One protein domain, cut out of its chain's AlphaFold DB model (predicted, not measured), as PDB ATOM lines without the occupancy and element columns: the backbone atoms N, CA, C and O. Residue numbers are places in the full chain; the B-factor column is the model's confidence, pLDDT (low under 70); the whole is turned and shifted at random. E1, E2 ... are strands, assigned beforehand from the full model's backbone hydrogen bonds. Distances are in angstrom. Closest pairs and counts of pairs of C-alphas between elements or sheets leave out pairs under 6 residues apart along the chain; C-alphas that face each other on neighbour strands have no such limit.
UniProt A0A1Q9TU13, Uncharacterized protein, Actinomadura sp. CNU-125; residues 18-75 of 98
ATOM      1  N   VAL A  18      14.538-104.925 -14.522       86.12
ATOM      2  CA  VAL A  18      15.607-105.770 -15.043       86.12
ATOM      3  C   VAL A  18      16.901-105.424 -14.317       86.12
ATOM      4  O   VAL A  18      17.364-104.293 -14.417       86.12
ATOM      5  N   ALA A  19      17.488-106.376 -13.607       87.44
ATOM      6  CA  ALA A  19      18.843-106.295 -13.099       87.44
ATOM      7  C   ALA A  19      19.825-106.925 -14.089       87.44
ATOM      8  O   ALA A  19      19.504-107.854 -14.837       87.44
ATOM      9  N   ARG A  20      21.041-106.392 -14.097       88.00
ATOM     10  CA  ARG A  20      22.155-106.852 -14.915       88.00
ATOM     11  C   ARG A  20      23.372-107.000 -14.031       88.00
ATOM     12  O   ARG A  20      23.687-106.080 -13.282       88.00
ATOM     13  N   CYS A  21      24.038-108.139 -14.146       87.94
ATOM     14  CA  CYS A  21      25.313-108.336 -13.490       87.94
ATOM     15  C   CYS A  21      26.357-107.482 -14.203       87.94
ATOM     16  O   CYS A  21      26.525-107.587 -15.424       87.94
ATOM     17  N   VAL A  22      27.013-106.602 -13.461       87.88
ATOM     18  CA  VAL A  22      28.057-105.734 -13.994       87.88
ATOM     19  C   VAL A  22      29.349-105.912 -13.227       87.88
ATOM     20  O   VAL A  22      29.343-106.158 -12.025       87.88
ATOM     21  N   ASP A  23      30.449-105.776 -13.949       87.94
ATOM     22  CA  ASP A  23      31.790-105.764 -13.398       87.94
ATOM     23  C   ASP A  23      32.228-104.318 -13.129       87.94
ATOM     24  O   ASP A  23      32.133-103.447 -14.009       87.94
ATOM     25  N   ARG A  24      32.637-104.062 -11.882       80.88
ATOM     26  CA  ARG A  24      33.120-102.756 -11.412       80.88
ATOM     27  C   ARG A  24      34.596-102.519 -11.737       80.88
ATOM     28  O   ARG A  24      34.998-101.359 -11.783       80.88
ATOM     29  N   ASP A  25      35.373-103.584 -11.903       81.31
ATOM     30  CA  ASP A  25      36.833-103.545 -12.050       81.31
ATOM     31  C   ASP A  25      37.274-103.233 -13.491       81.31
ATOM     32  O   ASP A  25      38.338-102.667 -13.727       81.31
ATOM     33  N   ASP A  26      36.421-103.524 -14.471       80.50
ATOM     34  CA  ASP A  26      36.642-103.196 -15.873       80.50
ATOM     35  C   ASP A  26      36.766-101.674 -16.078       80.50
ATOM     36  O   ASP A  26      36.105-100.879 -15.409       80.50
ATOM     37  N   ALA A  27      37.575-101.251 -17.054       73.25
ATOM     38  CA  ALA A  27      37.902 -99.846 -17.320       73.25
ATOM     39  C   ALA A  27      36.675 -98.916 -17.493       73.25
ATOM     40  O   ALA A  27      36.788 -97.704 -17.308       73.25
ATOM     41  N   GLY A  28      35.496 -99.458 -17.834       71.19
ATOM     42  CA  GLY A  28      34.229 -98.711 -17.893       71.19
ATOM     43  C   GLY A  28      33.344 -98.769 -16.632       71.19
ATOM     44  O   GLY A  28      32.310 -98.089 -16.586       71.19
ATOM     45  N   GLY A  29      33.698 -99.579 -15.629       71.88
ATOM     46  CA  GLY A  29      33.068 -99.725 -14.304       71.88
ATOM     47  C   GLY A  29      31.637-100.282 -14.272       71.88
ATOM     48  O   GLY A  29      30.993-100.292 -13.219       71.88
ATOM     49  N   ARG A  30      31.098-100.656 -15.440       79.81
ATOM     50  CA  ARG A  30      29.681-100.996 -15.699       79.81
ATOM     51  C   ARG A  30      29.536-102.035 -16.810       79.81
ATOM     52  O   ARG A  30      28.538-102.042 -17.541       79.81
ATOM     53  N   LYS A  31      30.556-102.862 -17.011       88.00
ATOM     54  CA  LYS A  31      30.542-103.853 -18.083       88.00
ATOM     55  C   LYS A  31      29.571-104.958 -17.723       88.00
ATOM     56  O   LYS A  31      29.709-105.581 -16.682       88.00
ATOM     57  N   VAL A  32      28.593-105.198 -18.581       87.81
ATOM     58  CA  VAL A  32      27.608-106.257 -18.394       87.81
ATOM     59  C   VAL A  32      28.296-107.592 -18.612       87.81
ATOM     60  O   VAL A  32      28.740-107.904 -19.718       87.81
ATOM     61  N   VAL A  33      28.356-108.373 -17.546       87.44
ATOM     62  CA  VAL A  33      28.853-109.742 -17.563       87.44
ATOM     63  C   VAL A  33      27.680-110.709 -17.477       87.44
ATOM     64  O   VAL A  33      26.516-110.326 -17.340       87.44
ATOM     65  N   SER A  34      27.981-111.991 -17.609       85.94
ATOM     66  CA  SER A  34      26.972-113.031 -17.512       85.94
ATOM     67  C   SER A  34      26.407-113.142 -16.096       85.94
ATOM     68  O   SER A  34      27.142-113.079 -15.113       85.94
ATOM     69  N   ASP A  35      25.107-113.428 -16.001       82.00
ATOM     70  CA  ASP A  35      24.365-113.525 -14.736       82.00
ATOM     71  C   ASP A  35      24.853-114.646 -13.791       82.00
ATOM     72  O   ASP A  35      24.259-114.822 -12.743       82.00
ATOM     73  N   TYR A  36      25.822-115.483 -14.183       79.06
ATOM     74  CA  TYR A  36      26.423-116.507 -13.308       79.06
ATOM     75  C   TYR A  36      27.556-115.946 -12.433       79.06
ATOM     76  O   TYR A  36      28.025-116.621 -11.524       79.06
ATOM     77  N   LYS A  37      28.057-114.748 -12.762       82.88
ATOM     78  CA  LYS A  37      29.101-114.059 -11.994       82.88
ATOM     79  C   LYS A  37      28.542-113.378 -10.746       82.88
ATOM     80  O   LYS A  37      29.258-113.250  -9.761       82.88
ATOM     81  N   CYS A  38      27.282-112.954 -10.815       81.94
ATOM     82  CA  CYS A  38      26.528-112.433  -9.686       81.94
ATOM     83  C   CYS A  38      25.619-113.527  -9.130       81.94
ATOM     84  O   CYS A  38      25.145-114.379  -9.885       81.94
ATOM     85  N   ASP A  39      25.343-113.464  -7.832       78.50
ATOM     86  CA  ASP A  39      24.437-114.408  -7.192       78.50
ATOM     87  C   ASP A  39      22.983-114.077  -7.556       78.50
ATOM     88  O   ASP A  39      22.546-112.930  -7.459       78.50
ATOM     89  N   ARG A  40      22.237-115.052  -8.082       78.06
ATOM     90  CA  ARG A  40      20.856-114.821  -8.538       78.06
ATOM     91  C   ARG A  40      19.834-114.976  -7.419       78.06
ATOM     92  O   ARG A  40      18.729-114.429  -7.515       78.06
ATOM     93  N   ASP A  41      20.206-115.744  -6.411       75.06
ATOM     94  CA  ASP A  41      19.393-116.095  -5.261       75.06
ATOM     95  C   ASP A  41      19.560-115.050  -4.149       75.06
ATOM     96  O   ASP A  41      18.628-114.816  -3.375       75.06
ATOM     97  N   ASP A  42      20.696-114.349  -4.152       76.31
ATOM     98  CA  ASP A  42      21.014-113.236  -3.276       76.31
ATOM     99  C   ASP A  42      21.434-111.990  -4.075       76.31
ATOM    100  O   ASP A  42      22.590-111.781  -4.420       76.31
ATOM    101  N   ILE A  43      20.465-111.124  -4.388       76.12
ATOM    102  CA  ILE A  43      20.751-109.864  -5.102       76.12
ATOM    103  C   ILE A  43      21.406-108.813  -4.188       76.12
ATOM    104  O   ILE A  43      21.909-107.792  -4.666       76.12
ATOM    105  N   ASP A  44      21.296-108.979  -2.870       71.25
ATOM    106  CA  ASP A  44      21.901-108.057  -1.910       71.25
ATOM    107  C   ASP A  44      23.393-108.384  -1.711       71.25
ATOM    108  O   ASP A  44      24.186-107.473  -1.464       71.25
ATOM    109  N   ASP A  45      23.779-109.644  -1.902       67.44
ATOM    110  CA  ASP A  45      25.156-110.087  -2.048       67.44
ATOM    111  C   ASP A  45      25.661-109.759  -3.464       67.44
ATOM    112  O   ASP A  45      25.062-110.103  -4.483       67.44
ATOM    113  N   GLY A  46      26.788-109.054  -3.562       60.78
ATOM    114  CA  GLY A  46      27.400-108.665  -4.841       60.78
ATOM    115  C   GLY A  46      27.905-109.845  -5.688       60.78
ATOM    116  O   GLY A  46      28.620-109.648  -6.666       60.78
ATOM    117  N   GLY A  47      27.561-111.084  -5.349       61.94
ATOM    118  CA  GLY A  47      28.217-112.275  -5.857       61.94
ATOM    119  C   GLY A  47      29.548-112.517  -5.151       61.94
ATOM    120  O   GLY A  47      30.201-111.602  -4.645       61.94
ATOM    121  N   SER A  48      29.987-113.776  -5.190       56.53
ATOM    122  CA  SER A  48      31.058-114.330  -4.349       56.53
ATOM    123  C   SER A  48      32.438-113.667  -4.443       56.53
ATOM    124  O   SER A  48      33.340-114.061  -3.711       56.53
ATOM    125  N   TYR A  49      32.645-112.706  -5.343       63.41
ATOM    126  CA  TYR A  49      33.961-112.124  -5.601       63.41
ATOM    127  C   TYR A  49      34.043-110.601  -5.336       63.41
ATOM    128  O   TYR A  49      35.137-110.040  -5.378       63.41
ATOM    129  N   GLY A  50      32.931-109.920  -5.016       69.38
ATOM    130  CA  GLY A  50      32.914-108.506  -4.591       69.38
ATOM    131  C   GLY A  50      33.255-107.446  -5.657       69.38
ATOM    132  O   GLY A  50      33.065-106.254  -5.408       69.38
ATOM    133  N   GLN A  51      33.727-107.840  -6.845       81.19
ATOM    134  CA  GLN A  51      33.899-106.959  -8.012       81.19
ATOM    135  C   GLN A  51      32.663-106.910  -8.914       81.19
ATOM    136  O   GLN A  51      32.477-105.943  -9.659       81.19
ATOM    137  N   TYR A  52      31.814-107.934  -8.843       84.44
ATOM    138  CA  TYR A  52      30.535-107.949  -9.536       84.44
ATOM    139  C   TYR A  52      29.458-107.310  -8.658       84.44
ATOM    140  O   TYR A  52      29.573-107.257  -7.436       84.44
ATOM    141  N   TYR A  53      28.429-106.745  -9.277       83.38
ATOM    142  CA  TYR A  53      27.264-106.248  -8.557       83.38
ATOM    143  C   TYR A  53      26.047-106.196  -9.472       83.38
ATOM    144  O   TYR A  53      26.154-106.116 -10.700       83.38
ATOM    145  N   TRP A  54      24.864-106.223  -8.867       85.69
ATOM    146  CA  TRP A  54      23.618-106.062  -9.597       85.69
ATOM    147  C   TRP A  54      23.326-104.593  -9.875       85.69
ATOM    148  O   TRP A  54      23.211-103.770  -8.966       85.69
ATOM    149  N   TYR A  55      23.147-104.275 -11.154       87.12
ATOM    150  CA  TYR A  55      22.732-102.958 -11.613       87.12
ATOM    151  C   TYR A  55      21.329-102.999 -12.194       87.12
ATOM    152  O   TYR A  55      21.012-103.835 -13.041       87.12
ATOM    153  N   TYR A  56      20.482-102.077 -11.762       87.75
ATOM    154  CA  TYR A  56      19.049-102.121 -12.012       87.75
ATOM    155  C   TYR A  56      18.650-101.123 -13.096       87.75
ATOM    156  O   TYR A  56      18.944 -99.930 -13.029       87.75
ATOM    157  N   GLY A  57      17.928-101.612 -14.097       85.81
ATOM    158  CA  GLY A  57      17.455-100.821 -15.221       85.81
ATOM    159  C   GLY A  57      18.568-100.448 -16.198       85.81
ATOM    160  O   GLY A  57      19.518-101.202 -16.427       85.81
ATOM    161  N   GLY A  58      18.404 -99.288 -16.832       84.69
ATOM    162  CA  GLY A  58      19.295 -98.802 -17.877       84.69
ATOM    163  C   GLY A  58      19.228 -99.603 -19.179       84.69
ATOM    164  O   GLY A  58      18.513-100.602 -19.315       84.69
ATOM    165  N   SER A  59      19.998 -99.147 -20.158       83.69
ATOM    166  CA  SER A  59      20.178 -99.793 -21.459       83.69
ATOM    167  C   SER A  59      21.623-100.239 -21.621       83.69
ATOM    168  O   SER A  59      22.538 -99.553 -21.173       83.69
ATOM    169  N   VAL A  60      21.837-101.374 -22.282       85.00
ATOM    170  CA  VAL A  60      23.188-101.848 -22.596       85.00
ATOM    171  C   VAL A  60      23.614-101.261 -23.934       85.00
ATOM    172  O   VAL A  60      22.902-101.410 -24.924       85.00
ATOM    173  N   ARG A  61      24.771-100.604 -23.969       83.31
ATOM    174  CA  ARG A  61      25.405-100.092 -25.187       83.31
ATOM    175  C   ARG A  61      26.867-100.515 -25.187       83.31
ATOM    176  O   ARG A  61      27.572-100.277 -24.214       83.31
ATOM    177  N   ASN A  62      27.307-101.167 -26.262       85.44
ATOM    178  CA  ASN A  62      28.682-101.658 -26.408       85.44
ATOM    179  C   ASN A  62      29.168-102.554 -25.243       85.44
ATOM    180  O   ASN A  62      30.326-102.501 -24.853       85.44
ATOM    181  N   GLY A  63      28.264-103.329 -24.631       85.25
ATOM    182  CA  GLY A  63      28.584-104.166 -23.468       85.25
ATOM    183  C   GLY A  63      28.597-103.439 -22.121       85.25
ATOM    184  O   GLY A  63      28.809-104.087 -21.106       85.25
ATOM    185  N   TYR A  64      28.304-102.138 -22.072       86.25
ATOM    186  CA  TYR A  64      28.219-101.362 -20.831       86.25
ATOM    187  C   TYR A  64      26.782-100.954 -20.543       86.25
ATOM    188  O   TYR A  64      26.028-100.621 -21.460       86.25
ATOM    189  N   VAL A  65      26.385-100.955 -19.273       85.38
ATOM    190  CA  VAL A  65      25.067-100.452 -18.881       85.38
ATOM    191  C   VAL A  65      25.113 -98.932 -18.681       85.38
ATOM    192  O   VAL A  65      26.047 -98.390 -18.092       85.38
ATOM    193  N   SER A  66      24.101 -98.233 -19.190       84.69
ATOM    194  CA  SER A  66      23.966 -96.777 -19.090       84.69
ATOM    195  C   SER A  66      22.534 -96.379 -18.733       84.69
ATOM    196  O   SER A  66      21.576 -96.997 -19.205       84.69
ATOM    197  N   GLY A  67      22.382 -95.353 -17.890       82.62
ATOM    198  CA  GLY A  67      21.081 -94.805 -17.485       82.62
ATOM    199  C   GLY A  67      20.268 -95.686 -16.529       82.62
ATOM    200  O   GLY A  67      19.042 -95.648 -16.571       82.62
ATOM    201  N   GLY A  68      20.924 -96.523 -15.723       84.25
ATOM    202  CA  GLY A  68      20.268 -97.287 -14.656       84.25
ATOM    203  C   GLY A  68      20.639 -96.771 -13.268       84.25
ATOM    204  O   GLY A  68      21.192 -95.681 -13.124       84.25
ATOM    205  N   SER A  69      20.357 -97.583 -12.254       83.25
ATOM    206  CA  SER A  69      20.669 -97.299 -10.857       83.25
ATOM    207  C   SER A  69      21.349 -98.492 -10.205       83.25
ATOM    208  O   SER A  69      20.931 -99.633 -10.385       83.25
ATOM    209  N   SER A  70      22.355 -98.216  -9.374       81.50
ATOM    210  CA  SER A  70      22.923 -99.228  -8.473       81.50
ATOM    211  C   SER A  70      22.025 -99.471  -7.255       81.50
ATOM    212  O   SER A  70      22.162-100.478  -6.570       81.50
ATOM    213  N   SER A  71      21.104 -98.548  -6.972       81.44
ATOM    214  CA  SER A  71      20.134 -98.683  -5.891       81.44
ATOM    215  C   SER A  71      19.016 -99.633  -6.291       81.44
ATOM    216  O   SER A  71      18.344 -99.428  -7.307       81.44
ATOM    217  N   ARG A  72      18.791-100.647  -5.455       76.88
ATOM    218  CA  ARG A  72      17.764-101.656  -5.680       76.88
ATOM    219  C   ARG A  72      16.359-101.035  -5.658       76.88
ATOM    220  O   ARG A  72      15.967-100.445  -4.648       76.88
ATOM    221  N   PRO A  73      15.566-101.191  -6.728       77.31
ATOM    222  CA  PRO A  73      14.174-100.767  -6.743       77.31
ATOM    223  C   PRO A  73      13.301-101.720  -5.920       77.31
ATOM    224  O   PRO A  73      13.621-102.893  -5.714       77.31
ATOM    225  N   LYS A  74      12.155-101.219  -5.454       77.81
ATOM    226  CA  LYS A  74      11.141-102.048  -4.791       77.81
ATOM    227  C   LYS A  74      10.355-102.846  -5.835       77.81
ATOM    228  O   LYS A  74       9.954-102.284  -6.850       77.81
ATOM    229  N   GLY A  75      10.081-104.117  -5.546       77.81
ATOM    230  CA  GLY A  75       9.255-104.992  -6.381       77.81
ATOM    231  C   GLY A  75      10.001-106.221  -6.893       77.81
ATOM    232  O   GLY A  75      11.063-106.572  -6.382       77.81
TER     233      GLY A  75
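What this domain is: This is residues 18 to 75 of the 98 residues of an uncharacterized protein of Actinomadura sp. CNU-125 (UniProt A0A1Q9TU13). With little regular structure, the domain is a small, strongly twisted sheet sharply bent along its inner strand E2, with E1 paired before the bend and E3 after it, and a long loop, residues 24 to 51, between E1 and E2. The printed part has 58 residues, 22 of them in three strands and no named helix: all strand, in a meander E1, E2, E3, each the antiparallel neighbour of the one before. It is compact, radius of gyration of the C-alphas 10.3 A, spanning 27 by 25 by 15 A.

How they stand to each other: E1, residues 18 to 23, and E2, residues 52 to 61, form a hairpin, with N 20 and O 55 2.8 A apart, within hydrogen-bond range. Residues 22 to 23 also pair, antiparallel, with residues 31 to 32. E2 bends by 104 degrees at residue 57. E2 and E3, residues 64 to 69, form a hairpin, with N 59 and O 66 within range at 2.8 A. The closest C-alphas of E1 and E3, Val 22 and Val 65, are 7.8 A apart.

Where its parts are: E1 begins at C-alpha 18 (15.607, -105.770, -15.043) and is 16.3 A long; E2 is 18.2 A; E3, 13.2 A, ends at C-alpha 69 (20.669, -97.299, -10.857).

The domain as a whole: The farthest C-alphas, Ala 27 and Gly 75, are 31.1 A apart. The printed part has no cut; the link E1 to E2 is long, E2 to E3 tight. Residues 45 to 50 have pLDDT under 70.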